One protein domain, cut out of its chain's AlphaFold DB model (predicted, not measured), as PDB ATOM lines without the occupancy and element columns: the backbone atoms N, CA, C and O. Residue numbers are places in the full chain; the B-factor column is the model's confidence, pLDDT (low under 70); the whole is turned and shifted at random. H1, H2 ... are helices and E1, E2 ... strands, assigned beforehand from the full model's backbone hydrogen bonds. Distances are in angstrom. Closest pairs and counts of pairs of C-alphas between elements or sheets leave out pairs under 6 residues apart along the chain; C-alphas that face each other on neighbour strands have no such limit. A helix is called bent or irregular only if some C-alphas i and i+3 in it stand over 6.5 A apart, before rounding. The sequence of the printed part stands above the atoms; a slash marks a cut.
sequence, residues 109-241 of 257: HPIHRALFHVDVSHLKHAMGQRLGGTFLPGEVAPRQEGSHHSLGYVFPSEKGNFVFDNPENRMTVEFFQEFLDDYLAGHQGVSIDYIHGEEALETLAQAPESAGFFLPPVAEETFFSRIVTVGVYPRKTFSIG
ATOM      1  N   HIS A 109     153.487 132.759 155.807       86.94
ATOM      2  CA  HIS A 109     154.030 133.898 155.080       86.94
ATOM      3  C   HIS A 109     152.896 134.819 154.618       86.94
ATOM      4  O   HIS A 109     151.995 134.361 153.899       86.94
ATOM      5  N   PRO A 110     152.899 136.114 154.986       91.19
ATOM      6  CA  PRO A 110     151.964 137.068 154.409       91.19
ATOM      7  C   PRO A 110     152.102 137.100 152.887       91.19
ATOM      8  O   PRO A 110     153.190 136.984 152.334       91.19
ATOM      9  N   ILE A 111     150.986 137.298 152.193       93.38
ATOM     10  CA  ILE A 111     151.030 137.560 150.757       93.38
ATOM     11  C   ILE A 111     151.078 139.073 150.582       93.38
ATOM     12  O   ILE A 111     150.149 139.784 150.970       93.38
ATOM     13  N   HIS A 112     152.159 139.563 149.997       96.31
ATOM     14  CA  HIS A 112     152.415 140.965 149.705       96.31
ATOM     15  C   HIS A 112     151.676 141.446 148.444       96.31
ATOM     16  O   HIS A 112     151.038 140.648 147.746       96.31
ATOM     17  N   ARG A 113     151.705 142.755 148.159       97.31
ATOM     18  CA  ARG A 113     151.093 143.336 146.948       97.31
ATOM     19  C   ARG A 113     152.118 144.126 146.151       97.31
ATOM     20  O   ARG A 113     152.706 145.059 146.689       97.31
ATOM     21  N   ALA A 114     152.272 143.783 144.878       97.88
ATOM     22  CA  ALA A 114     152.981 144.598 143.900       97.88
ATOM     23  C   ALA A 114     151.959 145.242 142.962       97.88
ATOM     24  O   ALA A 114     151.100 144.552 142.420       97.88
ATOM     25  N   LEU A 115     152.032 146.554 142.785       98.00
ATOM     26  CA  LEU A 115     151.240 147.309 141.820       98.00
ATOM     27  C   LEU A 115     152.156 147.821 140.718       98.00
ATOM     28  O   LEU A 115     153.264 148.273 141.007       98.00
ATOM     29  N   PHE A 116     151.661 147.805 139.486       97.31
ATOM     30  CA  PHE A 116     152.389 148.259 138.305       97.31
ATOM     31  C   PHE A 116     151.580 149.295 137.533       97.31
ATOM     32  O   PHE A 116     150.348 149.312 137.601       97.31
ATOM     33  N   HIS A 117     152.285 150.136 136.776       96.81
ATOM     34  CA  HIS A 117     151.719 151.253 136.017       96.81
ATOM     35  C   HIS A 117     150.924 152.223 136.903       96.81
ATOM     36  O   HIS A 117     149.878 152.739 136.508       96.81
ATOM     37  N   VAL A 118     151.401 152.438 138.132       96.94
ATOM     38  CA  VAL A 118     150.730 153.254 139.143       96.94
ATOM     39  C   VAL A 118     151.457 154.579 139.366       96.94
ATOM     40  O   VAL A 118     152.670 154.622 139.573       96.94
ATOM     41  N   ASP A 119     150.695 155.673 139.392       96.00
ATOM     42  CA  ASP A 119     151.180 156.951 139.917       96.00
ATOM     43  C   ASP A 119     151.218 156.879 141.451       96.00
ATOM     44  O   ASP A 119     150.186 156.918 142.127       96.00
ATOM     45  N   VAL A 120     152.431 156.782 141.998       95.62
ATOM     46  CA  VAL A 120     152.685 156.705 143.443       95.62
ATOM     47  C   VAL A 120     152.118 157.917 144.189       95.62
ATOM     48  O   VAL A 120     151.592 157.762 145.290       95.62
ATOM     49  N   SER A 121     152.172 159.121 143.614       95.69
ATOM     50  CA  SER A 121     151.662 160.325 144.286       95.69
ATOM     51  C   SER A 121     150.144 160.271 144.420       95.69
ATOM     52  O   SER A 121     149.598 160.554 145.493       95.69
ATOM     53  N   HIS A 122     149.469 159.850 143.350       96.88
ATOM     54  CA  HIS A 122     148.027 159.644 143.358       96.88
ATOM     55  C   HIS A 122     147.621 158.519 144.324       96.88
ATOM     56  O   HIS A 122     146.720 158.706 145.146       96.88
ATOM     57  N   LEU A 123     148.332 157.386 144.297       97.19
ATOM     58  CA  LEU A 123     148.097 156.251 145.191       97.19
ATOM     59  C   LEU A 123     148.213 156.655 146.666       97.19
ATOM     60  O   LEU A 123     147.313 156.361 147.453       97.19
ATOM     61  N   LYS A 124     149.276 157.383 147.039       97.25
ATOM     62  CA  LYS A 124     149.474 157.881 148.413       97.25
ATOM     63  C   LYS A 124     148.317 158.772 148.858       97.25
ATOM     64  O   LYS A 124     147.819 158.622 149.973       97.25
ATOM     65  N   HIS A 125     147.875 159.685 147.991       97.38
ATOM     66  CA  HIS A 125     146.740 160.556 148.289       97.38
ATOM     67  C   HIS A 125     145.449 159.751 148.493       97.38
ATOM     68  O   HIS A 125     144.759 159.943 149.494       97.38
ATOM     69  N   ALA A 126     145.158 158.809 147.590       97.69
ATOM     70  CA  ALA A 126     143.974 157.960 147.665       97.69
ATOM     71  C   ALA A 126     143.963 157.082 148.929       97.69
ATOM     72  O   ALA A 126     142.942 157.012 149.613       97.69
ATOM     73  N   MET A 127     145.101 156.475 149.290       97.75
ATOM     74  CA  MET A 127     145.246 155.701 150.531       97.75
ATOM     75  C   MET A 127     144.993 156.564 151.769       97.75
ATOM     76  O   MET A 127     144.217 156.174 152.640       97.75
ATOM     77  N   GLY A 128     145.602 157.752 151.833       97.06
ATOM     78  CA  GLY A 128     145.399 158.687 152.940       97.06
ATOM     79  C   GLY A 128     143.933 159.100 153.096       97.06
ATOM     80  O   GLY A 128     143.419 159.107 154.210       97.06
ATOM     81  N   GLN A 129     143.232 159.371 151.991       96.81
ATOM     82  CA  GLN A 129     141.805 159.718 152.016       96.81
ATOM     83  C   GLN A 129     140.912 158.544 152.436       96.81
ATOM     84  O   GLN A 129     139.995 158.728 153.234       96.81
ATOM     85  N   ARG A 130     141.159 157.338 151.911       96.44
ATOM     86  CA  ARG A 130     140.283 156.175 152.134       96.44
ATOM     87  C   ARG A 130     140.493 155.505 153.491       96.44
ATOM     88  O   ARG A 130     139.525 154.995 154.057       96.44
ATOM     89  N   LEU A 131     141.736 155.458 153.968       96.94
ATOM     90  CA  LEU A 131     142.126 154.753 155.193       96.94
ATOM     91  C   LEU A 131     142.425 155.705 156.361       96.94
ATOM     92  O   LEU A 131     142.563 155.243 157.487       96.94
ATOM     93  N   GLY A 132     142.531 157.017 156.118       96.38
ATOM     94  CA  GLY A 132     142.819 158.009 157.162       96.38
ATOM     95  C   GLY A 132     144.247 157.938 157.718       96.38
ATOM     96  O   GLY A 132     144.491 158.397 158.829       96.38
ATOM     97  N   GLY A 133     145.176 157.333 156.972       96.00
ATOM     98  CA  GLY A 133     146.542 157.059 157.421       96.00
ATOM     99  C   GLY A 133     147.607 158.025 156.912       96.00
ATOM    100  O   GLY A 133     147.345 158.935 156.124       96.00
ATOM    101  N   THR A 134     148.846 157.797 157.351       97.69
ATOM    102  CA  THR A 134     150.023 158.604 156.998       97.69
ATOM    103  C   THR A 134     151.197 157.724 156.578       97.69
ATOM    104  O   THR A 134     151.427 156.662 157.152       97.69
ATOM    105  N   PHE A 135     151.970 158.189 155.593       98.00
ATOM    106  CA  PHE A 135     153.232 157.570 155.184       98.00
ATOM    107  C   PHE A 135     154.382 158.083 156.054       98.00
ATOM    108  O   PHE A 135     154.626 159.290 156.116       98.00
ATOM    109  N   LEU A 136     155.095 157.163 156.694       97.69
ATOM    110  CA  LEU A 136     156.251 157.404 157.546       97.69
ATOM    111  C   LEU A 136     157.492 156.772 156.898       97.69
ATOM    112  O   LEU A 136     157.649 155.551 156.979       97.69
ATOM    113  N   PRO A 137     158.370 157.566 156.256       97.50
ATOM    114  CA  PRO A 137     159.622 157.062 155.702       97.50
ATOM    115  C   PRO A 137     160.523 156.467 156.788       97.50
ATOM    116  O   PRO A 137     160.642 157.034 157.876       97.50
ATOM    117  N   GLY A 138     161.187 155.351 156.490       96.75
ATOM    118  CA  GLY A 138     162.067 154.684 157.449       96.75
ATOM    119  C   GLY A 138     162.224 153.188 157.203       96.75
ATOM    120  O   GLY A 138     162.058 152.697 156.087       96.75
ATOM    121  N   GLU A 139     162.573 152.467 158.264       96.50
ATOM    122  CA  GLU A 139     162.649 151.007 158.256       96.50
ATOM    123  C   GLU A 139     161.255 150.395 158.072       96.50
ATOM    124  O   GLU A 139     160.283 150.847 158.678       96.50
ATOM    125  N   VAL A 140     161.153 149.387 157.206       97.00
ATOM    126  CA  VAL A 140     159.898 148.692 156.901       97.00
ATOM    127  C   VAL A 140     159.580 147.735 158.050       97.00
ATOM    128  O   VAL A 140     160.381 146.865 158.367       97.00
ATOM    129  N   ALA A 141     158.423 147.916 158.683       95.38
ATOM    130  CA  ALA A 141     157.980 147.156 159.849       95.38
ATOM    131  C   ALA A 141     156.439 147.041 159.852       95.38
ATOM    132  O   ALA A 141     155.750 147.717 160.634       95.38
ATOM    133  N   PRO A 142     155.861 146.227 158.947       95.62
ATOM    134  CA  PRO A 142     154.426 145.986 158.930       95.62
ATOM    135  C   PRO A 142     154.006 145.266 160.214       95.62
ATOM    136  O   PRO A 142     154.600 144.266 160.614       95.62
ATOM    137  N   ARG A 143     152.961 145.766 160.865       94.94
ATOM    138  CA  ARG A 143     152.437 145.186 162.107       94.94
ATOM    139  C   ARG A 143     150.972 145.529 162.299       94.94
ATOM    140  O   ARG A 143     150.474 146.509 161.744       94.94
ATOM    141  N   GLN A 144     150.299 144.737 163.115       93.19
ATOM    142  CA  GLN A 144     148.960 145.034 163.593       93.19
ATOM    143  C   GLN A 144     148.913 144.830 165.106       93.19
ATOM    144  O   GLN A 144     149.204 143.741 165.592       93.19
ATOM    145  N   GLU A 145     148.524 145.873 165.836       91.44
ATOM    146  CA  GLU A 145     148.424 145.868 167.297       91.44
ATOM    147  C   GLU A 145     147.085 146.486 167.714       91.44
ATOM    148  O   GLU A 145     146.920 147.706 167.765       91.44
ATOM    149  N   GLY A 146     146.090 145.638 167.992       89.88
ATOM    150  CA  GLY A 146     144.732 146.097 168.287       89.88
ATOM    151  C   GLY A 146     144.149 146.894 167.117       89.88
ATOM    152  O   GLY A 146     144.009 146.354 166.022       89.88
ATOM    153  N   SER A 147     143.830 148.167 167.363       94.00
ATOM    154  CA  SER A 147     143.313 149.107 166.361       94.00
ATOM    155  C   SER A 147     144.396 149.819 165.548       94.00
ATOM    156  O   SER A 147     144.064 150.638 164.696       94.00
ATOM    157  N   HIS A 148     145.676 149.576 165.839       96.44
ATOM    158  CA  HIS A 148     146.796 150.198 165.140       96.44
ATOM    159  C   HIS A 148     147.262 149.299 163.995       96.44
ATOM    160  O   HIS A 148     147.674 148.155 164.213       96.44
ATOM    161  N   HIS A 149     147.239 149.833 162.778       97.50
ATOM    162  CA  HIS A 149     147.597 149.112 161.563       97.50
ATOM    163  C   HIS A 149     148.813 149.753 160.892       97.50
ATOM    164  O   HIS A 149     148.886 150.971 160.743       97.50
ATOM    165  N   SER A 150     149.757 148.921 160.452       97.88
ATOM    166  CA  SER A 150     150.939 149.326 159.693       97.88
ATOM    167  C   SER A 150     151.136 148.404 158.490       97.88
ATOM    168  O   SER A 150     151.219 147.182 158.637       97.88
ATOM    169  N   LEU A 151     151.217 149.004 157.306       97.44
ATOM    170  CA  LEU A 151     151.645 148.383 156.054       97.44
ATOM    171  C   LEU A 151     153.063 148.854 155.750       97.44
ATOM    172  O   LEU A 151     153.310 150.059 155.742       97.44
ATOM    173  N   GLY A 152     153.973 147.949 155.423       98.19
ATOM    174  CA  GLY A 152     155.254 148.350 154.855       98.19
ATOM    175  C   GLY A 152     155.053 148.830 153.422       98.19
ATOM    176  O   GLY A 152     154.245 148.245 152.704       98.19
ATOM    177  N   TYR A 153     155.777 149.854 152.981       98.25
ATOM    178  CA  TYR A 153     155.795 150.267 151.579       98.25
ATOM    179  C   TYR A 153     157.223 150.385 151.057       98.25
ATOM    180  O   TYR A 153     158.125 150.837 151.766       98.25
ATOM    181  N   VAL A 154     157.400 150.033 149.787       97.75
ATOM    182  CA  VAL A 154     158.600 150.319 149.000       97.75
ATOM    183  C   VAL A 154     158.152 150.893 147.665       97.75
ATOM    184  O   VAL A 154     157.349 150.295 146.952       97.75
ATOM    185  N   PHE A 155     158.666 152.071 147.346       96.06
ATOM    186  CA  PHE A 155     158.528 152.756 146.065       96.06
ATOM    187  C   PHE A 155     159.935 152.991 145.485       96.06
ATOM    188  O   PHE A 155     160.919 152.905 146.225       96.06
ATOM    189  N   PRO A 156     160.076 153.373 144.202       93.00
ATOM    190  CA  PRO A 156     161.390 153.520 143.567       93.00
ATOM    191  C   PRO A 156     162.354 154.487 144.269       93.00
ATOM    192  O   PRO A 156     163.568 154.327 144.184       93.00
ATOM    193  N   SER A 157     161.827 155.502 144.959       90.00
ATOM    194  CA  SER A 157     162.623 156.550 145.612       90.00
ATOM    195  C   SER A 157     162.548 156.558 147.138       90.00
ATOM    196  O   SER A 157     163.259 157.336 147.769       90.00
ATOM    197  N   GLU A 158     161.665 155.769 147.750       95.00
ATOM    198  CA  GLU A 158     161.451 155.799 149.198       95.00
ATOM    199  C   GLU A 158     160.842 154.498 149.720       95.00
ATOM    200  O   GLU A 158     160.149 153.780 149.005       95.00
ATOM    201  N   LYS A 159     161.062 154.231 151.006       97.62
ATOM    202  CA  LYS A 159     160.432 153.134 151.735       97.62
ATOM    203  C   LYS A 159     160.079 153.556 153.153       97.62
ATOM    204  O   LYS A 159     160.625 154.539 153.664       97.62
ATOM    205  N   GLY A 160     159.178 152.814 153.778       98.12
ATOM    206  CA  GLY A 160     158.733 153.087 155.136       98.12
ATOM    207  C   GLY A 160     157.456 152.340 155.469       98.12
ATOM    208  O   GLY A 160     157.233 151.236 154.978       98.12
ATOM    209  N   ASN A 161     156.601 152.954 156.285       98.56
ATOM    210  CA  ASN A 161     155.322 152.374 156.673       98.56
ATOM    211  C   ASN A 161     154.159 153.333 156.425       98.56
ATOM    212  O   ASN A 161     154.258 154.527 156.695       98.56
ATOM    213  N   PHE A 162     153.042 152.808 155.936       98.56
ATOM    214  CA  PHE A 162     151.755 153.480 155.969       98.56
ATOM    215  C   PHE A 162     151.004 153.031 157.218       98.56
ATOM    216  O   PHE A 162     150.685 151.848 157.357       98.56
ATOM    217  N   VAL A 163     150.735 153.972 158.117       98.44
ATOM    218  CA  VAL A 163     150.093 153.700 159.406       98.44
ATOM    219  C   VAL A 163     148.717 154.343 159.477       98.44
ATOM    220  O   VAL A 163     148.534 155.470 159.014       98.44
ATOM    221  N   PHE A 164     147.754 153.633 160.053       98.25
ATOM    222  CA  PHE A 164     146.398 154.124 160.277       98.25
ATOM    223  C   PHE A 164     145.762 153.431 161.481       98.25
ATOM    224  O   PHE A 164     146.150 152.321 161.844       98.25
ATOM    225  N   ASP A 165     144.755 154.080 162.059       97.56
ATOM    226  CA  ASP A 165     143.994 153.542 163.182       97.56
ATOM    227  C   ASP A 165     142.574 153.202 162.745       97.56
ATOM    228  O   ASP A 165     141.898 154.013 162.107       97.56
ATOM    229  N   ASN A 166     142.100 152.011 163.105       96.31
ATOM    230  CA  ASN A 166     140.720 151.611 162.883       96.31
ATOM    231  C   ASN A 166     140.213 150.727 164.039       96.31
ATOM    232  O   ASN A 166     140.867 149.750 164.392       96.31
ATOM    233  N   PRO A 167     139.065 151.050 164.664       93.31
ATOM    234  CA  PRO A 167     138.546 150.283 165.795       93.31
ATOM    235  C   PRO A 167     137.829 148.980 165.403       93.31
ATOM    236  O   PRO A 167     137.469 148.205 166.291       93.31
ATOM    237  N   GLU A 168     137.550 148.739 164.118       92.12
ATOM    238  CA  GLU A 168     136.899 147.501 163.682       92.12
ATOM    239  C   GLU A 168     137.825 146.291 163.896       92.12
ATOM    240  O   GLU A 168     139.020 146.340 163.615       92.12
ATOM    241  N   ASN A 169     137.257 145.168 164.349       87.00
ATOM    242  CA  ASN A 169     137.994 143.917 164.549       87.00
ATOM    243  C   ASN A 169     138.287 143.219 163.208       87.00
ATOM    244  O   ASN A 169     137.661 142.216 162.858       87.00
ATOM    245  N   ARG A 170     139.201 143.802 162.433       89.50
ATOM    246  CA  ARG A 170     139.583 143.375 161.085       89.50
ATOM    247  C   ARG A 170     141.095 143.403 160.932       89.50
ATOM    248  O   ARG A 170     141.811 144.083 161.662       89.50
ATOM    249  N   MET A 171     141.600 142.633 159.984       92.25
ATOM    250  CA  MET A 171     143.015 142.599 159.656       92.25
ATOM    251  C   MET A 171     143.397 143.787 158.783       92.25
ATOM    252  O   MET A 171     142.620 144.218 157.931       92.25
ATOM    253  N   THR A 172     144.644 144.237 158.896       95.12
ATOM    254  CA  THR A 172     145.218 145.251 157.998       95.12
ATOM    255  C   THR A 172     145.012 144.890 156.520       95.12
ATOM    256  O   THR A 172     144.683 145.756 155.711       95.12
ATOM    257  N   VAL A 173     145.130 143.601 156.168       94.56
ATOM    258  CA  VAL A 173     144.913 143.117 154.795       94.56
ATOM    259  C   VAL A 173     143.475 143.313 154.302       94.56
ATOM    260  O   VAL A 173     143.281 143.512 153.109       94.56
ATOM    261  N   GLU A 174     142.472 143.294 155.185       94.00
ATOM    262  CA  GLU A 174     141.062 143.435 154.804       94.00
ATOM    263  C   GLU A 174     140.777 144.866 154.362       94.00
ATOM    264  O   GLU A 174     140.241 145.080 153.277       94.00
ATOM    265  N   PHE A 175     141.218 145.846 155.153       96.06
ATOM    266  CA  PHE A 175     141.106 147.256 154.781       96.06
ATOM    267  C   PHE A 175     141.888 147.574 153.512       96.06
ATOM    268  O   PHE A 175     141.412 148.306 152.643       96.06
ATOM    269  N   PHE A 176     143.098 147.022 153.404       97.00
ATOM    270  CA  PHE A 176     143.956 147.300 152.267       97.00
ATOM    271  C   PHE A 176     143.427 146.666 150.979       97.00
ATOM    272  O   PHE A 176     143.422 147.326 149.947       97.00
ATOM    273  N   GLN A 177     142.927 145.427 151.031       95.62
ATOM    274  CA  GLN A 177     142.349 144.771 149.859       95.62
ATOM    275  C   GLN A 177     141.094 145.498 149.370       95.62
ATOM    276  O   GLN A 177     140.978 145.718 148.172       95.62
ATOM    277  N   GLU A 178     140.208 145.944 150.268       95.44
ATOM    278  CA  GLU A 178     139.042 146.753 149.874       95.44
ATOM    279  C   GLU A 178     139.453 148.063 149.199       95.44
ATOM    280  O   GLU A 178     138.902 148.425 148.161       95.44
ATOM    281  N   PHE A 179     140.456 148.755 149.749       97.12
ATOM    282  CA  PHE A 179     141.011 149.943 149.104       97.12
ATOM    283  C   PHE A 179     141.553 149.628 147.702       97.12
ATOM    284  O   PHE A 179     141.300 150.387 146.768       97.12
ATOM    285  N   LEU A 180     142.300 148.532 147.549       96.88
ATOM    286  CA  LEU A 180     142.881 148.144 146.265       96.88
ATOM    287  C   LEU A 180     141.809 147.780 145.240       96.88
ATOM    288  O   LEU A 180     141.920 148.200 144.092       96.88
ATOM    289  N   ASP A 181     140.772 147.050 145.646       95.38
ATOM    290  CA  ASP A 181     139.659 146.675 144.772       95.38
ATOM    291  C   ASP A 181     138.947 147.934 144.236       95.38
ATOM    292  O   ASP A 181     138.751 148.065 143.023       95.38
ATOM    293  N   ASP A 182     138.656 148.904 145.115       95.69
ATOM    294  CA  ASP A 182     138.074 150.202 144.747       95.69
ATOM    295  C   ASP A 182     139.015 151.004 143.824       95.69
ATOM    296  O   ASP A 182     138.596 151.563 142.804       95.69
ATOM    297  N   TYR A 183     140.307 151.056 144.166       96.94
ATOM    298  CA  TYR A 183     141.310 151.813 143.420       96.94
ATOM    299  C   TYR A 183     141.496 151.258 142.004       96.94
ATOM    300  O   TYR A 183     141.464 152.019 141.036       96.94
ATOM    301  N   LEU A 184     141.639 149.941 141.859       96.06
ATOM    302  CA  LEU A 184     141.841 149.278 140.569       96.06
ATOM    303  C   LEU A 184     140.615 149.414 139.657       96.06
ATOM    304  O   LEU A 184     140.771 149.622 138.454       96.06
ATOM    305  N   ALA A 185     139.400 149.378 140.212       95.56
ATOM    306  CA  ALA A 185     138.179 149.599 139.436       95.56
ATOM    307  C   ALA A 185     138.153 150.993 138.772       95.56
ATOM    308  O   ALA A 185     137.688 151.132 137.636       95.56
ATOM    309  N   GLY A 186     138.686 152.011 139.459       93.62
ATOM    310  CA  GLY A 186     138.747 153.396 138.980       93.62
ATOM    311  C   GLY A 186     139.930 153.735 138.062       93.62
ATOM    312  O   GLY A 186     139.882 154.764 137.390       93.62
ATOM    313  N   HIS A 187     140.969 152.895 137.998       94.44
ATOM    314  CA  HIS A 187     142.234 153.209 137.314       94.44
ATOM    315  C   HIS A 187     142.598 152.137 136.287       94.44
ATOM    316  O   HIS A 187     143.486 151.309 136.489       94.44
ATOM    317  N   GLN A 188     141.899 152.180 135.151       87.50
ATOM    318  CA  GLN A 188     142.127 151.282 134.019       87.50
ATOM    319  C   GLN A 188     143.572 151.432 133.511       87.50
ATOM    320  O   GLN A 188     143.931 152.468 132.955       87.50
ATOM    321  N   GLY A 189     144.399 150.406 133.724       90.19
ATOM    322  CA  GLY A 189     145.822 150.394 133.361       90.19
ATOM    323  C   GLY A 189     146.742 150.006 134.515       90.19
ATOM    324  O   GLY A 189     147.799 149.433 134.266       90.19
ATOM    325  N   VAL A 190     146.311 150.229 135.761       96.56
ATOM    326  CA  VAL A 190     147.017 149.725 136.944       96.56
ATOM    327  C   VAL A 190     146.753 148.228 137.074       96.56
ATOM    328  O   VAL A 190     145.607 147.782 136.986       96.56
ATOM    329  N   SER A 191     147.805 147.446 137.296       95.56
ATOM    330  CA  SER A 191     147.700 146.008 137.553       95.56
ATOM    331  C   SER A 191     148.293 145.648 138.909       95.56
ATOM    332  O   SER A 191     149.068 146.411 139.486       95.56
ATOM    333  N   ILE A 192     147.889 144.490 139.433       96.62
ATOM    334  CA  ILE A 192     148.314 143.988 140.735       96.62
ATOM    335  C   ILE A 192     148.814 142.552 140.629       96.62
ATOM    336  O   ILE A 192     148.229 141.740 139.908       96.62
ATOM    337  N   ASP A 193     149.861 142.244 141.386       95.44
ATOM    338  CA  ASP A 193     150.370 140.896 141.599       95.44
ATOM    339  C   ASP A 193     150.556 140.591 143.096       95.44
ATOM    340  O   ASP A 193     150.672 141.485 143.945       95.44
ATOM    341  N   TYR A 194     150.536 139.300 143.422       94.50
ATOM    342  CA  TYR A 194     150.511 138.759 144.776       94.50
ATOM    343  C   TYR A 194     151.821 138.029 145.059       94.50
ATOM    344  O   TYR A 194     152.069 136.950 144.523       94.50
ATOM    345  N   ILE A 195     152.653 138.615 145.919       92.69
ATOM    346  CA  ILE A 195     154.053 138.205 146.079       92.69
ATOM    347  C   ILE A 195     154.258 137.512 147.428       92.69
ATOM    348  O   ILE A 195     153.761 137.985 148.442       92.69
ATOM    349  N   HIS A 196     154.983 136.395 147.449       88.06
ATOM    350  CA  HIS A 196     155.229 135.610 148.669       88.06
ATOM    351  C   HIS A 196     156.549 135.947 149.376       88.06
ATOM    352  O   HIS A 196     156.673 135.684 150.562       88.06
ATOM    353  N   GLY A 197     157.531 136.495 148.653       87.12
ATOM    354  CA  GLY A 197     158.867 136.773 149.179       87.12
ATOM    355  C   GLY A 197     159.169 138.265 149.238       87.12
ATOM    356  O   GLY A 197     158.838 139.008 148.310       87.12
ATOM    357  N   GLU A 198     159.833 138.686 150.310       91.25
ATOM    358  CA  GLU A 198     160.187 140.088 150.533       91.25
ATOM    359  C   GLU A 198     161.164 140.610 149.469       91.25
ATOM    360  O   GLU A 198     160.903 141.636 148.846       91.25
ATOM    361  N   GLU A 199     162.227 139.857 149.170       92.00
ATOM    362  CA  GLU A 199     163.237 140.222 148.161       92.00
ATOM    363  C   GLU A 199     162.632 140.382 146.755       92.00
ATOM    364  O   GLU A 199     162.944 141.324 146.017       92.00
ATOM    365  N   ALA A 200     161.721 139.476 146.385       92.62
ATOM    366  CA  ALA A 200     161.011 139.546 145.112       92.62
ATOM    367  C   ALA A 200     160.144 140.811 145.036       92.62
ATOM    368  O   ALA A 200     160.125 141.484 144.004       92.62
ATOM    369  N   LEU A 201     159.459 141.160 146.131       95.81
ATOM    370  CA  LEU A 201     158.654 142.374 146.196       95.81
ATOM    371  C   LEU A 201     159.516 143.631 146.077       95.81
ATOM    372  O   LEU A 201     159.175 144.514 145.293       95.81
ATOM    373  N   GLU A 202     160.623 143.711 146.822       94.50
ATOM    374  CA  GLU A 202     161.543 144.852 146.751       94.50
ATOM    375  C   GLU A 202     162.066 145.051 145.327       94.50
ATOM    376  O   GLU A 202     162.045 146.170 144.813       94.50
ATOM    377  N   THR A 203     162.470 143.962 144.671       93.94
ATOM    378  CA  THR A 203     162.977 143.996 143.294       93.94
ATOM    379  C   THR A 203     161.923 144.526 142.320       93.94
ATOM    380  O   THR A 203     162.214 145.402 141.506       93.94
ATOM    381  N   LEU A 204     160.683 144.034 142.415       94.62
ATOM    382  CA  LEU A 204     159.575 144.477 141.561       94.62
ATOM    383  C   LEU A 204     159.194 145.943 141.820       94.62
ATOM    384  O   LEU A 204     158.941 146.694 140.880       94.62
ATOM    385  N   ALA A 205     159.182 146.364 143.083       93.81
ATOM    386  CA  ALA A 205     158.738 147.693 143.500       93.81
ATOM    387  C   ALA A 205     159.736 148.823 143.189       93.81
ATOM    388  O   ALA A 205     159.365 149.996 143.232       93.81
ATOM    389  N   GLN A 206     160.991 148.492 142.870       89.81
ATOM    390  CA  GLN A 206     162.008 149.467 142.459       89.81
ATOM    391  C   GLN A 206     161.865 149.921 141.000       89.81
ATOM    392  O   GLN A 206     162.461 150.928 140.609       89.81
ATOM    393  N   ALA A 207     161.085 149.209 140.182       92.00
ATOM    394  CA  ALA A 207     160.833 149.616 138.807       92.00
ATOM    395  C   ALA A 207     160.019 150.928 138.749       92.00
ATOM    396  O   ALA A 207     159.173 151.172 139.612       92.00
ATOM    397  N   PRO A 208     160.226 151.786 137.731       92.56
ATOM    398  CA  PRO A 208     159.379 152.959 137.525       92.56
ATOM    399  C   PRO A 208     157.890 152.594 137.505       92.56
ATOM    400  O   PRO A 208     157.519 151.506 137.066       92.56
ATOM    401  N   GLU A 209     157.046 153.509 137.985       94.88
ATOM    402  CA  GLU A 209     155.584 153.329 138.031       94.88
ATOM    403  C   GLU A 209     155.141 152.060 138.783       94.88
ATOM    404  O   GLU A 209     154.129 151.450 138.444       94.88
ATOM    405  N   SER A 210     155.904 151.648 139.800       96.62
ATOM    406  CA  SER A 210     155.610 150.466 140.611       96.62
ATOM    407  C   SER A 210     155.513 150.809 142.095       96.62
ATOM    408  O   SER A 210     156.087 151.792 142.569       96.62
ATOM    409  N   ALA A 211     154.759 149.998 142.833       97.88
ATOM    410  CA  ALA A 211     154.604 150.133 144.275       97.88
ATOM    411  C   ALA A 211     154.509 148.763 144.948       97.88
ATOM    412  O   ALA A 211     153.710 147.923 144.542       97.88
ATOM    413  N   GLY A 212     155.306 148.548 145.991       98.19
ATOM    414  CA  GLY A 212     155.295 147.334 146.798       98.19
ATOM    415  C   GLY A 212     154.733 147.593 148.186       98.19
ATOM    416  O   GLY A 212     155.063 148.603 148.808       98.19
ATOM    417  N   PHE A 213     153.913 146.667 148.678       98.38
ATOM    418  CA  PHE A 213     153.333 146.724 150.015       98.38
ATOM    419  C   PHE A 213     153.531 145.419 150.779       98.38
ATOM    420  O   PHE A 213     153.043 144.362 150.363       98.38
ATOM    421  N   PHE A 214     154.196 145.522 151.928       97.94
ATOM    422  CA  PHE A 214     154.381 144.432 152.875       97.94
ATOM    423  C   PHE A 214     153.203 144.386 153.838       97.94
ATOM    424  O   PHE A 214     152.812 145.394 154.435       97.94
ATOM    425  N   LEU A 215     152.638 143.194 153.979       96.56
ATOM    426  CA  LEU A 215     151.507 142.924 154.855       96.56
ATOM    427  C   LEU A 215     152.030 142.378 156.188       96.56
ATOM    428  O   LEU A 215     153.029 141.660 156.177       96.56
ATOM    429  N   PRO A 216     151.376 142.698 157.319       93.94
ATOM    430  CA  PRO A 216     151.778 142.153 158.608       93.94
ATOM    431  C   PRO A 216     151.624 140.626 158.634       93.94
ATOM    432  O   PRO A 216     150.725 140.096 157.967       93.94
ATOM    433  N   PRO A 217     152.463 139.920 159.412       89.06
ATOM    434  CA  PRO A 217     152.325 138.485 159.616       89.06
ATOM    435  C   PRO A 217     150.989 138.143 160.276       89.06
ATOM    436  O   PRO A 217     150.403 138.939 161.014       89.06
ATOM    437  N   VAL A 218     150.505 136.935 159.996       86.31
ATOM    438  CA  VAL A 218     149.324 136.372 160.652       86.31
ATOM    439  C   VAL A 218     149.803 135.590 161.867       86.31
ATOM    440  O   VAL A 218     150.591 134.667 161.719       86.31
ATOM    441  N   ALA A 219     149.327 135.960 163.055       83.12
ATOM    442  CA  ALA A 219     149.689 135.274 164.291       83.12
ATOM    443  C   ALA A 219     148.999 133.903 164.384       83.12
ATOM    444  O   ALA A 219     147.762 133.830 164.444       83.12
ATOM    445  N   GLU A 220     149.803 132.840 164.429       82.31
ATOM    446  CA  GLU A 220     149.374 131.441 164.546       82.31
ATOM    447  C   GLU A 220     148.490 131.224 165.778       82.31
ATOM    448  O   GLU A 220     147.422 130.613 165.693       82.31
ATOM    449  N   GLU A 221     148.836 131.846 166.906       83.31
ATOM    450  CA  GLU A 221     148.140 131.694 168.187       83.31
ATOM    451  C   GLU A 221     146.693 132.193 168.132       83.31
ATOM    452  O   GLU A 221     145.824 131.740 168.879       83.31
ATOM    453  N   THR A 222     146.420 133.146 167.240       85.12
ATOM    454  CA  THR A 222     145.077 133.710 167.068       85.12
ATOM    455  C   THR A 222     144.308 133.063 165.921       85.12
ATOM    456  O   THR A 222     143.094 133.274 165.820       85.12
ATOM    457  N   PHE A 223     144.964 132.231 165.104       88.94
ATOM    458  CA  PHE A 223     144.442 131.736 163.834       88.94
ATOM    459  C   PHE A 223     143.088 131.031 163.971       88.94
ATOM    460  O   PHE A 223     142.086 131.446 163.379       88.94
ATOM    461  N   PHE A 224     143.021 129.998 164.817       90.31
ATOM    462  CA  PHE A 224     141.786 129.238 165.041       90.31
ATOM    463  C   PHE A 224     140.709 130.086 165.715       90.31
ATOM    464  O   PHE A 224     139.544 130.051 165.312       90.31
ATOM    465  N   SER A 225     141.093 130.884 166.716       88.56
ATOM    466  CA  SER A 225     140.152 131.741 167.444       88.56
ATOM    467  C   SER A 225     139.476 132.766 166.526       88.56
ATOM    468  O   SER A 225     138.271 133.003 166.646       88.56
ATOM    469  N   ARG A 226     140.213 133.313 165.547       88.62
ATOM    470  CA  ARG A 226     139.665 134.227 164.543       88.62
ATOM    471  C   ARG A 226     138.686 133.514 163.620       88.62
ATOM    472  O   ARG A 226     137.619 134.058 163.362       88.62
ATOM    473  N   ILE A 227     138.988 132.296 163.165       89.94
ATOM    474  CA  ILE A 227     138.055 131.537 162.314       89.94
ATOM    475  C   ILE A 227     136.731 131.285 163.036       89.94
ATOM    476  O   ILE A 227     135.667 131.452 162.447       89.94
ATOM    477  N   VAL A 228     136.788 130.938 164.321       88.94
ATOM    478  CA  VAL A 228     135.591 130.700 165.137       88.94
ATOM    479  C   VAL A 228     134.763 131.975 165.333       88.94
ATOM    480  O   VAL A 228     133.536 131.914 165.330       88.94
ATOM    481  N   THR A 229     135.415 133.123 165.538       87.62
ATOM    482  CA  THR A 229     134.739 134.373 165.937       87.62
ATOM    483  C   THR A 229     134.347 135.270 164.764       87.62
ATOM    484  O   THR A 229     133.294 135.901 164.813       87.62
ATOM    485  N   VAL A 230     135.176 135.328 163.722       86.69
ATOM    486  CA  VAL A 230     135.030 136.216 162.554       86.69
ATOM    487  C   VAL A 230     134.699 135.426 161.286       86.69
ATOM    488  O   VAL A 230     133.995 135.928 160.412       86.69
ATOM    489  N   GLY A 231     135.162 134.179 161.187       87.06
ATOM    490  CA  GLY A 231     134.976 133.330 160.013       87.06
ATOM    491  C   GLY A 231     136.232 133.205 159.154       87.06
ATOM    492  O   GLY A 231     137.357 133.454 159.590       87.06
ATOM    493  N   VAL A 232     136.040 132.765 157.910       86.25
ATOM    494  CA  VAL A 232     137.140 132.451 156.988       86.25
ATOM    495  C   VAL A 232     138.030 133.663 156.711       86.25
ATOM    496  O   VAL A 232     137.564 134.797 156.613       86.25
ATOM    497  N   TYR A 233     139.330 133.417 156.556       87.75
ATOM    498  CA  TYR A 233     140.266 134.453 156.134       87.75
ATOM    499  C   TYR A 233     139.979 134.891 154.688       87.75
ATOM    500  O   TYR A 233     139.618 134.051 153.853       87.75
ATOM    501  N   PRO A 234     140.185 136.176 154.348       85.00
ATOM    502  CA  PRO A 234     140.149 136.631 152.968       85.00
ATOM    503  C   PRO A 234     141.135 135.852 152.100       85.00
ATOM    504  O   PRO A 234     142.223 135.450 152.536       85.00
ATOM    505  N   ARG A 235     140.776 135.680 150.828       83.25
ATOM    506  CA  ARG A 235     141.676 135.079 149.841       83.25
ATOM    507  C   ARG A 235     142.965 135.895 149.751       83.25
ATOM    508  O   ARG A 235     142.937 137.116 149.843       83.25
ATOM    509  N   LYS A 236     144.088 135.207 149.526       84.94
ATOM    510  CA  LYS A 236     145.411 135.830 149.369       84.94
ATOM    511  C   LYS A 236     145.852 136.663 150.591       84.94
ATOM    512  O   LYS A 236     146.509 137.690 150.432       84.94
ATOM    513  N   THR A 237     145.483 136.233 151.800       87.69
ATOM    514  CA  THR A 237     145.996 136.829 153.047       87.69
ATOM    515  C   THR A 237     147.389 136.299 153.375       87.69
ATOM    516  O   THR A 237     148.320 137.073 153.568       87.69
ATOM    517  N   PHE A 238     147.533 134.976 153.391       88.56
ATOM    518  CA  PHE A 238     148.763 134.279 153.746       88.56
ATOM    519  C   PHE A 238     148.950 133.040 152.865       88.56
ATOM    520  O   PHE A 238     148.025 132.582 152.185       88.56
ATOM    521  N   SER A 239     150.164 132.512 152.900       84.56
ATOM    522  CA  SER A 239     150.571 131.219 152.375       84.56
ATOM    523  C   SER A 239     151.126 130.393 153.524       84.56
ATOM    524  O   SER A 239     151.895 130.918 154.318       84.56
ATOM    525  N   ILE A 240     150.748 129.121 153.591       82.00
ATOM    526  CA  ILE A 240     151.397 128.143 154.470       82.00
ATOM    527  C   ILE A 240     152.576 127.566 153.688       82.00
ATOM    528  O   ILE A 240     152.344 127.075 152.580       82.00
ATOM    529  N   GLY A 241     153.797 127.704 154.205       72.56
ATOM    530  CA  GLY A 241     155.048 127.313 153.550       72.56
ATOM    531  C   GLY A 241     155.448 128.179 152.345       72.56
ATOM    532  O   GLY A 241     154.635 128.916 151.752       72.56
TER     533      GLY A 241
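This is residues 109 to 241 of the 257 residues of an uncharacterized protein of Synergistetes bacterium ADurb.Bin520 (UniProt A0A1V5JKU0). A strongly twisted antiparallel sheet of seven strands makes the core, with H1 and H3 packed on opposite faces and H2 slanting over it and touching H1. At one end of the longest axis, H4 sits away from the sheet, and the chain then folds back to E8, which pairs with residues 109 to 110. The printed part has 133 residues, with four named helices and eight named strands in the order E1 H1 E2 E3 E4 E5 H2 E6 H3 E7 H4 E8; the class is mixed, helices and strands. It is compact, with a radius of gyration of the C-alphas of 14.2 A and spans of 42 by 32 by 30 A.

Begin with the sheet: find E4, residues 148 to 155, and E5, residues 158 to 165, each 22.5 A long. E4 starts at C-alpha 148 (146.796, 150.198, 165.140). The other strands of the sheet are E1, residues 112 to 116, from C-alpha 112 (152.415, 140.965, 149.705); E2, 134 to 137; E3, 143 to 145; E6, 191 to 195; and E7, 210 to 214. Look next for H1, residues 120 to 131, 15.9 A; H2, 172 to 186, 21.7 A; H3, 198 to 205, 10.5 A; and H4, 220 to 229, 15.0 A. E8, residues 238 to 240, ends at C-alpha 240 (151.397, 128.143, 154.470).

In this branched sheet E4 has E3 and E7 on one side and E5 on the other. Look for N 151 and O 162 at 2.9 A between E4 and E5, N 145 and O 148 at 2.9 A between E3 and E4, and N 154 and O 212 at 2.9 A between E4 and E7. Outward, N 136 and O 161 are 2.8 A apart between E2 and E5, N 115 and O 211 2.8 A between E1 and E7, and N 114 and O 193 3.0 A between E1 and E6. E3 E4 E5 form a meander, each strand the antiparallel neighbour of the one before; E2 E3 E4 E5 form a Greek key, with E2 also the antiparallel neighbour of E5. H1 runs along E5 at a height over the sheet of 8.2 A. H3 runs along E7 at 7.3 A; their closest C-alphas, of Ala 205 and Gly 212, are 4.8 A apart. H2, at 6.7 A, is only just over E4, with 3 C-alphas falling on it, slantwise at 42 degrees on the local plane. With residues 126 to 131 alone H1 touches H2, closest at the C-alphas of Arg 130 and Phe 179, 7.0 A, at a steep tilt of 58 degrees, opposite ways. H4 is not on the sheet and is irregular, C-alphas 221 and 224 being 7.5 A apart. In H1, H2 and H3 every O i to N i+4 pair is within hydrogen-bond range; in H4, 4 of 6.

The C-alphas farthest apart, of Pro 208 and Val 228, are 42.7 A apart. The printed part has no cut and no long link. Its mean pLDDT is 93.5, and no printed residue is under 70.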